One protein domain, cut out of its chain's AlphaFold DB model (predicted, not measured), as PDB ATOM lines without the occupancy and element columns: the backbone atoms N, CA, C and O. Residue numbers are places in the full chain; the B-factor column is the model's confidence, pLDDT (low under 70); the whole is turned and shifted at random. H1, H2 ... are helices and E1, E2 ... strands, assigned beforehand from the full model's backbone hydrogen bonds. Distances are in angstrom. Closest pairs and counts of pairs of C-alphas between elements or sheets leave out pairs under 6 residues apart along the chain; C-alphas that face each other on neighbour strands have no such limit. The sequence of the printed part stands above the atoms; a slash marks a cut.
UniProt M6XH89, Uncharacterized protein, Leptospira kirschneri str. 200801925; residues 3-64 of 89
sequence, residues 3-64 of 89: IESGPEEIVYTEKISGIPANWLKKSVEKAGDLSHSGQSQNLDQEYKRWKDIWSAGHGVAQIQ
ATOM      1  N   ILE A   3     168.639 168.899 146.258       94.62
ATOM      2  CA  ILE A   3     168.395 170.135 145.479       94.62
ATOM      3  C   ILE A   3     168.086 169.842 143.994       94.62
ATOM      4  O   ILE A   3     167.466 170.638 143.303       94.62
ATOM      5  N   GLU A   4     168.520 168.687 143.487       93.06
ATOM      6  CA  GLU A   4     168.381 168.285 142.077       93.06
ATOM      7  C   GLU A   4     167.248 167.262 141.885       93.06
ATOM      8  O   GLU A   4     167.207 166.564 140.865       93.06
ATOM      9  N   SER A   5     166.404 167.069 142.899       93.75
ATOM     10  CA  SER A   5     165.362 166.049 142.910       93.75
ATOM     11  C   SER A   5     163.982 166.686 142.885       93.75
ATOM     12  O   SER A   5     163.628 167.463 143.768       93.75
ATOM     13  N   GLY A   6     163.195 166.314 141.877       93.56
ATOM     14  CA  GLY A   6     161.771 166.606 141.816       93.56
ATOM     15  C   GLY A   6     160.926 165.569 142.565       93.56
ATOM     16  O   GLY A   6     161.459 164.618 143.148       93.56
ATOM     17  N   PRO A   7     159.591 165.733 142.563       92.50
ATOM     18  CA  PRO A   7     158.677 164.782 143.196       92.50
ATOM     19  C   PRO A   7     158.752 163.371 142.581       92.50
ATOM     20  O   PRO A   7     158.567 162.389 143.295       92.50
ATOM     21  N   GLU A   8     159.066 163.250 141.292       94.00
ATOM     22  CA  GLU A   8     159.225 161.990 140.549       94.00
ATOM     23  C   GLU A   8     160.436 161.149 140.978       94.00
ATOM     24  O   GLU A   8     160.538 159.971 140.632       94.00
ATOM     25  N   GLU A   9     161.350 161.737 141.749       94.56
ATOM     26  CA  GLU A   9     162.543 161.067 142.266       94.56
ATOM     27  C   GLU A   9     162.279 160.321 143.581       94.56
ATOM     28  O   GLU A   9     163.216 159.852 144.231       94.56
ATOM     29  N   ILE A  10     161.014 160.200 143.987       95.88
ATOM     30  CA  ILE A  10     160.593 159.444 145.164       95.88
ATOM     31  C   ILE A  10     160.026 158.087 144.743       95.88
ATOM     32  O   ILE A  10     159.108 157.996 143.931       95.88
ATOM     33  N   VAL A  11     160.555 157.018 145.337       93.69
ATOM     34  CA  VAL A  11     160.073 155.646 145.145       93.69
ATOM     35  C   VAL A  11     159.572 155.101 146.473       93.69
ATOM     36  O   VAL A  11     160.300 155.085 147.465       93.69
ATOM     37  N   TYR A  12     158.333 154.617 146.481       93.81
ATOM     38  CA  TYR A  12     157.752 153.931 147.628       93.81
ATOM     39  C   TYR A  12     157.976 152.423 147.518       93.81
ATOM     40  O   TYR A  12     157.520 151.794 146.562       93.81
ATOM     41  N   THR A  13     158.698 151.839 148.475       89.12
ATOM     42  CA  THR A  13     158.927 150.390 148.512       89.12
ATOM     43  C   THR A  13     159.398 149.906 149.882       89.12
ATOM     44  O   THR A  13     160.163 150.581 150.574       89.12
ATOM     45  N   GLU A  14     158.987 148.697 150.251       86.44
ATOM     46  CA  GLU A  14     159.509 147.942 151.390       86.44
ATOM     47  C   GLU A  14     160.804 147.180 151.080       86.44
ATOM     48  O   GLU A  14     161.484 146.736 152.001       86.44
ATOM     49  N   LYS A  15     161.205 147.056 149.806       83.06
ATOM     50  CA  LYS A  15     162.336 146.207 149.379       83.06
ATOM     51  C   LYS A  15     163.684 146.582 150.004       83.06
ATOM     52  O   LYS A  15     164.584 145.755 150.042       83.06
ATOM     53  N   ILE A  16     163.823 147.815 150.485       80.75
ATOM     54  CA  ILE A  16     165.088 148.355 150.998       80.75
ATOM     55  C   ILE A  16     165.315 147.996 152.468       80.75
ATOM     56  O   ILE A  16     166.430 147.631 152.837       80.75
ATOM     57  N   SER A  17     164.273 148.124 153.292       79.88
ATOM     58  CA  SER A  17     164.358 147.982 154.755       79.88
ATOM     59  C   SER A  17     163.435 146.903 155.330       79.88
ATOM     60  O   SER A  17     163.412 146.691 156.537       79.88
ATOM     61  N   GLY A  18     162.612 146.270 154.492       81.44
ATOM     62  CA  GLY A  18     161.482 145.438 154.913       81.44
ATOM     63  C   GLY A  18     160.259 146.238 155.382       81.44
ATOM     64  O   GLY A  18     159.187 145.662 155.545       81.44
ATOM     65  N   ILE A  19     160.387 147.558 155.566       84.50
ATOM     66  CA  ILE A  19     159.307 148.458 155.986       84.50
ATOM     67  C   ILE A  19     158.922 149.358 154.803       84.50
ATOM     68  O   ILE A  19     159.810 149.967 154.195       84.50
ATOM     69  N   PRO A  20     157.622 149.481 154.470       91.31
ATOM     70  CA  PRO A  20     157.171 150.396 153.429       91.31
ATOM     71  C   PRO A  20     157.553 151.848 153.748       91.31
ATOM     72  O   PRO A  20     157.152 152.397 154.775       91.31
ATOM     73  N   ALA A  21     158.341 152.470 152.873       91.81
ATOM     74  CA  ALA A  21     158.834 153.831 153.057       91.81
ATOM     75  C   ALA A  21     159.113 154.519 151.714       91.81
ATOM     76  O   ALA A  21     159.202 153.866 150.672       91.81
ATOM     77  N   ASN A  22     159.252 155.845 151.760       95.69
ATOM     78  CA  ASN A  22     159.648 156.667 150.621       95.69
ATOM     79  C   ASN A  22     161.168 156.846 150.590       95.69
ATOM     80  O   ASN A  22     161.779 157.265 151.579       95.69
ATOM     81  N   TRP A  23     161.757 156.584 149.429       93.12
ATOM     82  CA  TRP A  23     163.197 156.607 149.208       93.12
ATOM     83  C   TRP A  23     163.553 157.502 148.035       93.12
ATOM     84  O   TRP A  23     162.814 157.579 147.051       93.12
ATOM     85  N   LEU A  24     164.713 158.146 148.116       94.25
ATOM     86  CA  LEU A  24     165.240 158.931 147.013       94.25
ATOM     87  C   LEU A  24     165.808 157.996 145.940       94.25
ATOM     88  O   LEU A  24     166.849 157.365 146.155       94.25
ATOM     89  N   LYS A  25     165.164 157.945 144.774       92.06
ATOM     90  CA  LYS A  25     165.500 157.070 143.642       92.06
ATOM     91  C   LYS A  25     166.980 157.130 143.266       92.06
ATOM     92  O   LYS A  25     167.637 156.098 143.224       92.06
ATOM     93  N   LYS A  26     167.542 158.333 143.117       91.75
ATOM     94  CA  LYS A  26     168.974 158.526 142.807       91.75
ATOM     95  C   LYS A  26     169.917 157.919 143.855       91.75
ATOM     96  O   LYS A  26     170.987 157.434 143.503       91.75
ATOM     97  N   SER A  27     169.552 157.959 145.141       91.38
ATOM     98  CA  SER A  27     170.367 157.357 146.213       91.38
ATOM     99  C   SER A  27     170.335 155.829 146.136       91.38
ATOM    100  O   SER A  27     171.360 155.163 146.239       91.38
ATOM    101  N   VAL A  28     169.151 155.299 145.842       87.81
ATOM    102  CA  VAL A  28     168.874 153.881 145.658       87.81
ATOM    103  C   VAL A  28     169.629 153.313 144.454       87.81
ATOM    104  O   VAL A  28     170.348 152.330 144.595       87.81
ATOM    105  N   GLU A  29     169.539 153.964 143.294       86.81
ATOM    106  CA  GLU A  29     170.247 153.559 142.074       86.81
ATOM    107  C   GLU A  29     171.768 153.601 142.256       86.81
ATOM    108  O   GLU A  29     172.475 152.700 141.807       86.81
ATOM    109  N   LYS A  30     172.277 154.620 142.959       85.56
ATOM    110  CA  LYS A  30     173.708 154.748 143.259       85.56
ATOM    111  C   LYS A  30     174.213 153.642 144.190       85.56
ATOM    112  O   LYS A  30     175.361 153.227 144.051       85.56
ATOM    113  N   ALA A  31     173.388 153.190 145.134       80.88
ATOM    114  CA  ALA A  31     173.740 152.121 146.066       80.88
ATOM    115  C   ALA A  31     173.762 150.724 145.411       80.88
ATOM    116  O   ALA A  31     174.359 149.805 145.973       80.88
ATOM    117  N   GLY A  32     173.176 150.566 144.219       71.88
ATOM    118  CA  GLY A  32     173.138 149.297 143.491       71.88
ATOM    119  C   GLY A  32     171.959 148.404 143.890       71.88
ATOM    120  O   GLY A  32     170.901 148.895 144.275       71.88
ATOM    121  N   ASP A  33     172.116 147.085 143.728       60.38
ATOM    122  CA  ASP A  33     171.004 146.133 143.832       60.38
ATOM    123  C   ASP A  33     170.334 146.148 145.220       60.38
ATOM    124  O   ASP A  33     170.956 145.953 146.265       60.38
ATOM    125  N   LEU A  34     169.023 146.385 145.197       58.66
ATOM    126  CA  LEU A  34     168.129 146.461 146.351       58.66
ATOM    127  C   LEU A  34     167.576 145.093 146.741       58.66
ATOM    128  O   LEU A  34     166.704 145.019 147.609       58.66
ATOM    129  N   SER A  35     167.997 144.024 146.064       48.78
ATOM    130  CA  SER A  35     167.534 142.687 146.380       48.78
ATOM    131  C   SER A  35     167.965 142.321 147.804       48.78
ATOM    132  O   SER A  35     169.119 142.031 148.113       48.78
ATOM    133  N   HIS A  36     167.005 142.327 148.728       51.69
ATOM    134  CA  HIS A  36     167.140 141.507 149.917       51.69
ATOM    135  C   HIS A  36     167.216 140.044 149.456       51.69
ATOM    136  O   HIS A  36     166.196 139.387 149.254       51.69
ATOM    137  N   SER A  37     168.425 139.495 149.347       43.44
ATOM    138  CA  SER A  37     168.637 138.129 149.808       43.44
ATOM    139  C   SER A  37     168.360 138.166 151.309       43.44
ATOM    140  O   SER A  37     169.089 138.834 152.044       43.44
ATOM    141  N   GLY A  38     167.284 137.531 151.766       43.88
ATOM    142  CA  GLY A  38     166.825 137.528 153.161       43.88
ATOM    143  C   GLY A  38     167.776 136.890 154.184       43.88
ATOM    144  O   GLY A  38     167.294 136.293 155.133       43.88
ATOM    145  N   GLN A  39     169.095 136.986 154.003       44.75
ATOM    146  CA  GLN A  39     170.166 136.536 154.889       44.75
ATOM    147  C   GLN A  39     171.470 137.253 154.485       44.75
ATOM    148  O   GLN A  39     172.312 136.702 153.782       44.75
ATOM    149  N   SER A  40     171.663 138.500 154.912       45.31
ATOM    150  CA  SER A  40     173.003 139.096 154.922       45.31
ATOM    151  C   SER A  40     173.654 138.732 156.255       45.31
ATOM    152  O   SER A  40     173.372 139.348 157.276       45.31
ATOM    153  N   GLN A  41     174.518 137.714 156.258       46.84
ATOM    154  CA  GLN A  41     175.319 137.310 157.427       46.84
ATOM    155  C   GLN A  41     176.453 138.307 157.764       46.84
ATOM    156  O   GLN A  41     177.275 138.028 158.630       46.84
ATOM    157  N   ASN A  42     176.515 139.466 157.095       48.84
ATOM    158  CA  ASN A  42     177.545 140.483 157.301       48.84
ATOM    159  C   ASN A  42     176.927 141.787 157.819       48.84
ATOM    160  O   ASN A  42     176.506 142.645 157.045       48.84
ATOM    161  N   LEU A  43     176.929 141.944 159.145       49.28
ATOM    162  CA  LEU A  43     176.487 143.151 159.856       49.28
ATOM    163  C   LEU A  43     177.189 144.426 159.338       49.28
ATOM    164  O   LEU A  43     176.563 145.475 159.215       49.28
ATOM    165  N   ASP A  44     178.458 144.332 158.923       49.06
ATOM    166  CA  ASP A  44     179.246 145.466 158.411       49.06
ATOM    167  C   ASP A  44     178.714 146.091 157.106       49.06
ATOM    168  O   ASP A  44     178.963 147.274 156.845       49.06
ATOM    169  N   GLN A  45     177.976 145.337 156.279       52.41
ATOM    170  CA  GLN A  45     177.328 145.891 155.079       52.41
ATOM    171  C   GLN A  45     176.040 146.647 155.418       52.41
ATOM    172  O   GLN A  45     175.719 147.638 154.763       52.41
ATOM    173  N   GLU A  46     175.330 146.236 156.468       53.66
ATOM    174  CA  GLU A  46     174.086 146.868 156.910       53.66
ATOM    175  C   GLU A  46     174.342 148.273 157.492       53.66
ATOM    176  O   GLU A  46     173.651 149.233 157.141       53.66
ATOM    177  N   TYR A  47     175.430 148.442 158.260       48.97
ATOM    178  CA  TYR A  47     175.826 149.718 158.883       48.97
ATOM    179  C   TYR A  47     176.184 150.850 157.903       48.97
ATOM    180  O   TYR A  47     176.267 152.007 158.324       48.97
ATOM    181  N   LYS A  48     176.407 150.567 156.612       56.94
ATOM    182  CA  LYS A  48     176.718 151.591 155.593       56.94
ATOM    183  C   LYS A  48     175.495 152.069 154.808       56.94
ATOM    184  O   LYS A  48     175.540 153.160 154.247       56.94
ATOM    185  N   ARG A  49     174.374 151.337 154.833       67.56
ATOM    186  CA  ARG A  49     173.215 151.626 153.966       67.56
ATOM    187  C   ARG A  49     172.552 152.972 154.259       67.56
ATOM    188  O   ARG A  49     172.132 153.631 153.320       67.56
ATOM    189  N   TRP A  50     172.529 153.435 155.512       73.12
ATOM    190  CA  TRP A  50     171.963 154.753 155.857       73.12
ATOM    191  C   TRP A  50     172.782 155.933 155.314       73.12
ATOM    192  O   TRP A  50     172.251 157.030 155.156       73.12
ATOM    193  N   LYS A  51     174.078 155.725 155.039       79.00
ATOM    194  CA  LYS A  51     174.939 156.760 154.452       79.00
ATOM    195  C   LYS A  51     174.663 156.932 152.963       79.00
ATOM    196  O   LYS A  51     174.745 158.052 152.463       79.00
ATOM    197  N   ASP A  52     174.320 155.838 152.284       83.50
ATOM    198  CA  ASP A  52     174.231 155.781 150.825       83.50
ATOM    199  C   ASP A  52     172.786 155.797 150.296       83.50
ATOM    200  O   ASP A  52     172.549 156.325 149.211       83.50
ATOM    201  N   ILE A  53     171.818 155.277 151.061       87.88
ATOM    202  CA  ILE A  53     170.391 155.216 150.712       87.88
ATOM    203  C   ILE A  53     169.609 156.161 151.621       87.88
ATOM    204  O   ILE A  53     169.625 156.019 152.844       87.88
ATOM    205  N   TRP A  54     168.918 157.134 151.032       91.38
ATOM    206  CA  TRP A  54     168.274 158.215 151.777       91.38
ATOM    207  C   TRP A  54     166.754 158.117 151.699       91.38
ATOM    208  O   TRP A  54     166.176 158.007 150.614       91.38
ATOM    209  N   SER A  55     166.093 158.219 152.851       92.56
ATOM    210  CA  SER A  55     164.651 158.458 152.904       92.56
ATOM    211  C   SER A  55     164.350 159.911 152.546       92.56
ATOM    212  O   SER A  55     165.019 160.822 153.038       92.56
ATOM    213  N   ALA A  56     163.314 160.136 151.747       94.88
ATOM    214  CA  ALA A  56     162.858 161.474 151.393       94.88
ATOM    215  C   ALA A  56     161.367 161.455 151.049       94.88
ATOM    216  O   ALA A  56     160.845 160.445 150.591       94.88
ATOM    217  N   GLY A  57     160.675 162.573 151.268       95.50
ATOM    218  CA  GLY A  57     159.293 162.767 150.821       95.50
ATOM    219  C   GLY A  57     159.216 163.689 149.607       95.50
ATOM    220  O   GLY A  57     160.180 164.371 149.283       95.50
ATOM    221  N   HIS A  58     158.039 163.792 148.986       96.31
ATOM    222  CA  HIS A  58     157.808 164.660 147.818       96.31
ATOM    223  C   HIS A  58     158.100 166.151 148.070       96.31
ATOM    224  O   HIS A  58     158.309 166.905 147.124       96.31
ATOM    225  N   GLY A  59     158.189 166.572 149.338       94.81
ATOM    226  CA  GLY A  59     158.647 167.909 149.722       94.81
ATOM    227  C   GLY A  59     160.063 168.258 149.247       94.81
ATOM    228  O   GLY A  59     160.399 169.436 149.232       94.81
ATOM    229  N   VAL A  60     160.873 167.289 148.789       95.31
ATOM    230  CA  VAL A  60     162.167 167.571 148.129       95.31
ATOM    231  C   VAL A  60     162.040 168.550 146.965       95.31
ATOM    232  O   VAL A  60     162.938 169.359 146.770       95.31
ATOM    233  N   ALA A  61     160.891 168.565 146.283       94.50
ATOM    234  CA  ALA A  61     160.598 169.496 145.197       94.50
ATOM    235  C   ALA A  61     160.628 170.980 145.618       94.50
ATOM    236  O   ALA A  61     160.715 171.861 144.767       94.50
ATOM    237  N   GLN A  62     160.529 171.266 146.920       94.12
ATOM    238  CA  GLN A  62     160.572 172.621 147.477       94.12
ATOM    239  C   GLN A  62     161.983 173.031 147.933       94.12
ATOM    240  O   GLN A  62     162.199 174.183 148.305       94.12
ATOM    241  N   ILE A  63     162.960 172.118 147.913       94.62
ATOM    242  CA  ILE A  63     164.324 172.390 148.374       94.62
ATOM    243  C   ILE A  63     165.126 173.018 147.232       94.62
ATOM    244  O   ILE A  63     165.652 172.326 146.368       94.62
ATOM    245  N   GLN A  64     165.255 174.342 147.253       92.19
ATOM    246  CA  GLN A  64     165.931 175.094 146.187       92.19
ATOM    247  C   GLN A  64     167.414 175.371 146.457       92.19
ATOM    248  O   GLN A  64     168.136 175.825 145.571       92.19
TER     249      GLN A  64
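What this domain is: This is residues 3 to 64 of the 89 residues of an uncharacterized protein of Leptospira kirschneri str. 200801925 (UniProt M6XH89). A short two-stranded hairpin, E1 and E2, runs on into the helix H1 near the middle of a long, narrow rod; beyond them a wide loop swings out to one end, where residues 39 to 47, including H2, stick out free. The chain then returns past H1 with H3 and reaches the other end with H4, where the first and last printed residues also lie. The 62 printed residues include two named strands, antiparallel in the order E1 - E2, followed by four named helices, H1 to H4; the class is mixed, helices and strands, with 28 residues in named elements, under half. The whole is only just compact, close to loose, with a radius of gyration of the C-alphas of 12.5 A, and spans 40 by 19 by 14 A.

Where its parts are: E1, residues 10 to 13, begins at C-alpha 10 (160.593, 159.444, 145.164) and is 9.8 A long. E2, residues 21 to 24, is 10.2 A long. H1, residues 25 to 31, is 9.9 A long. H2 is residues 43 to 46 and H3 residues 49 to 52, each 5.3 A long. H4, residues 58 to 62, measures 8.4 A and ends at C-alpha 62 (160.572, 172.621, 147.477).

How they stand to each other: E1 and E2 form an antiparallel hairpin at 141 degrees, with N 11 and O 23 2.9 A apart, within hydrogen-bond range. H1 and H3 touch, closest at the C-alphas of Ala 31 and Asp 52, 6.0 A apart. H2 and H3 meet only through their link. H4 is apart from H1, H2, H3 and E2; its closest C-alpha pair with E1 is His 58 and Ile 10, 6.5 A. Every O i to N i+4 pair is within range in H1, but 0 of 1 in H4, where 2 of 2 O i to N i+3 pairs are; H2 and H3 are too short for an O i to N i+4 pair.

The domain as a whole: The C-alphas farthest apart, those of Gln 41 and Gln 64, are 40.5 A apart. The printed part has no cut, and the link from H1 to H2, 11 residues, is long. Mean pLDDT of the printed part is 79.2; residues 33 to 49 are under 70.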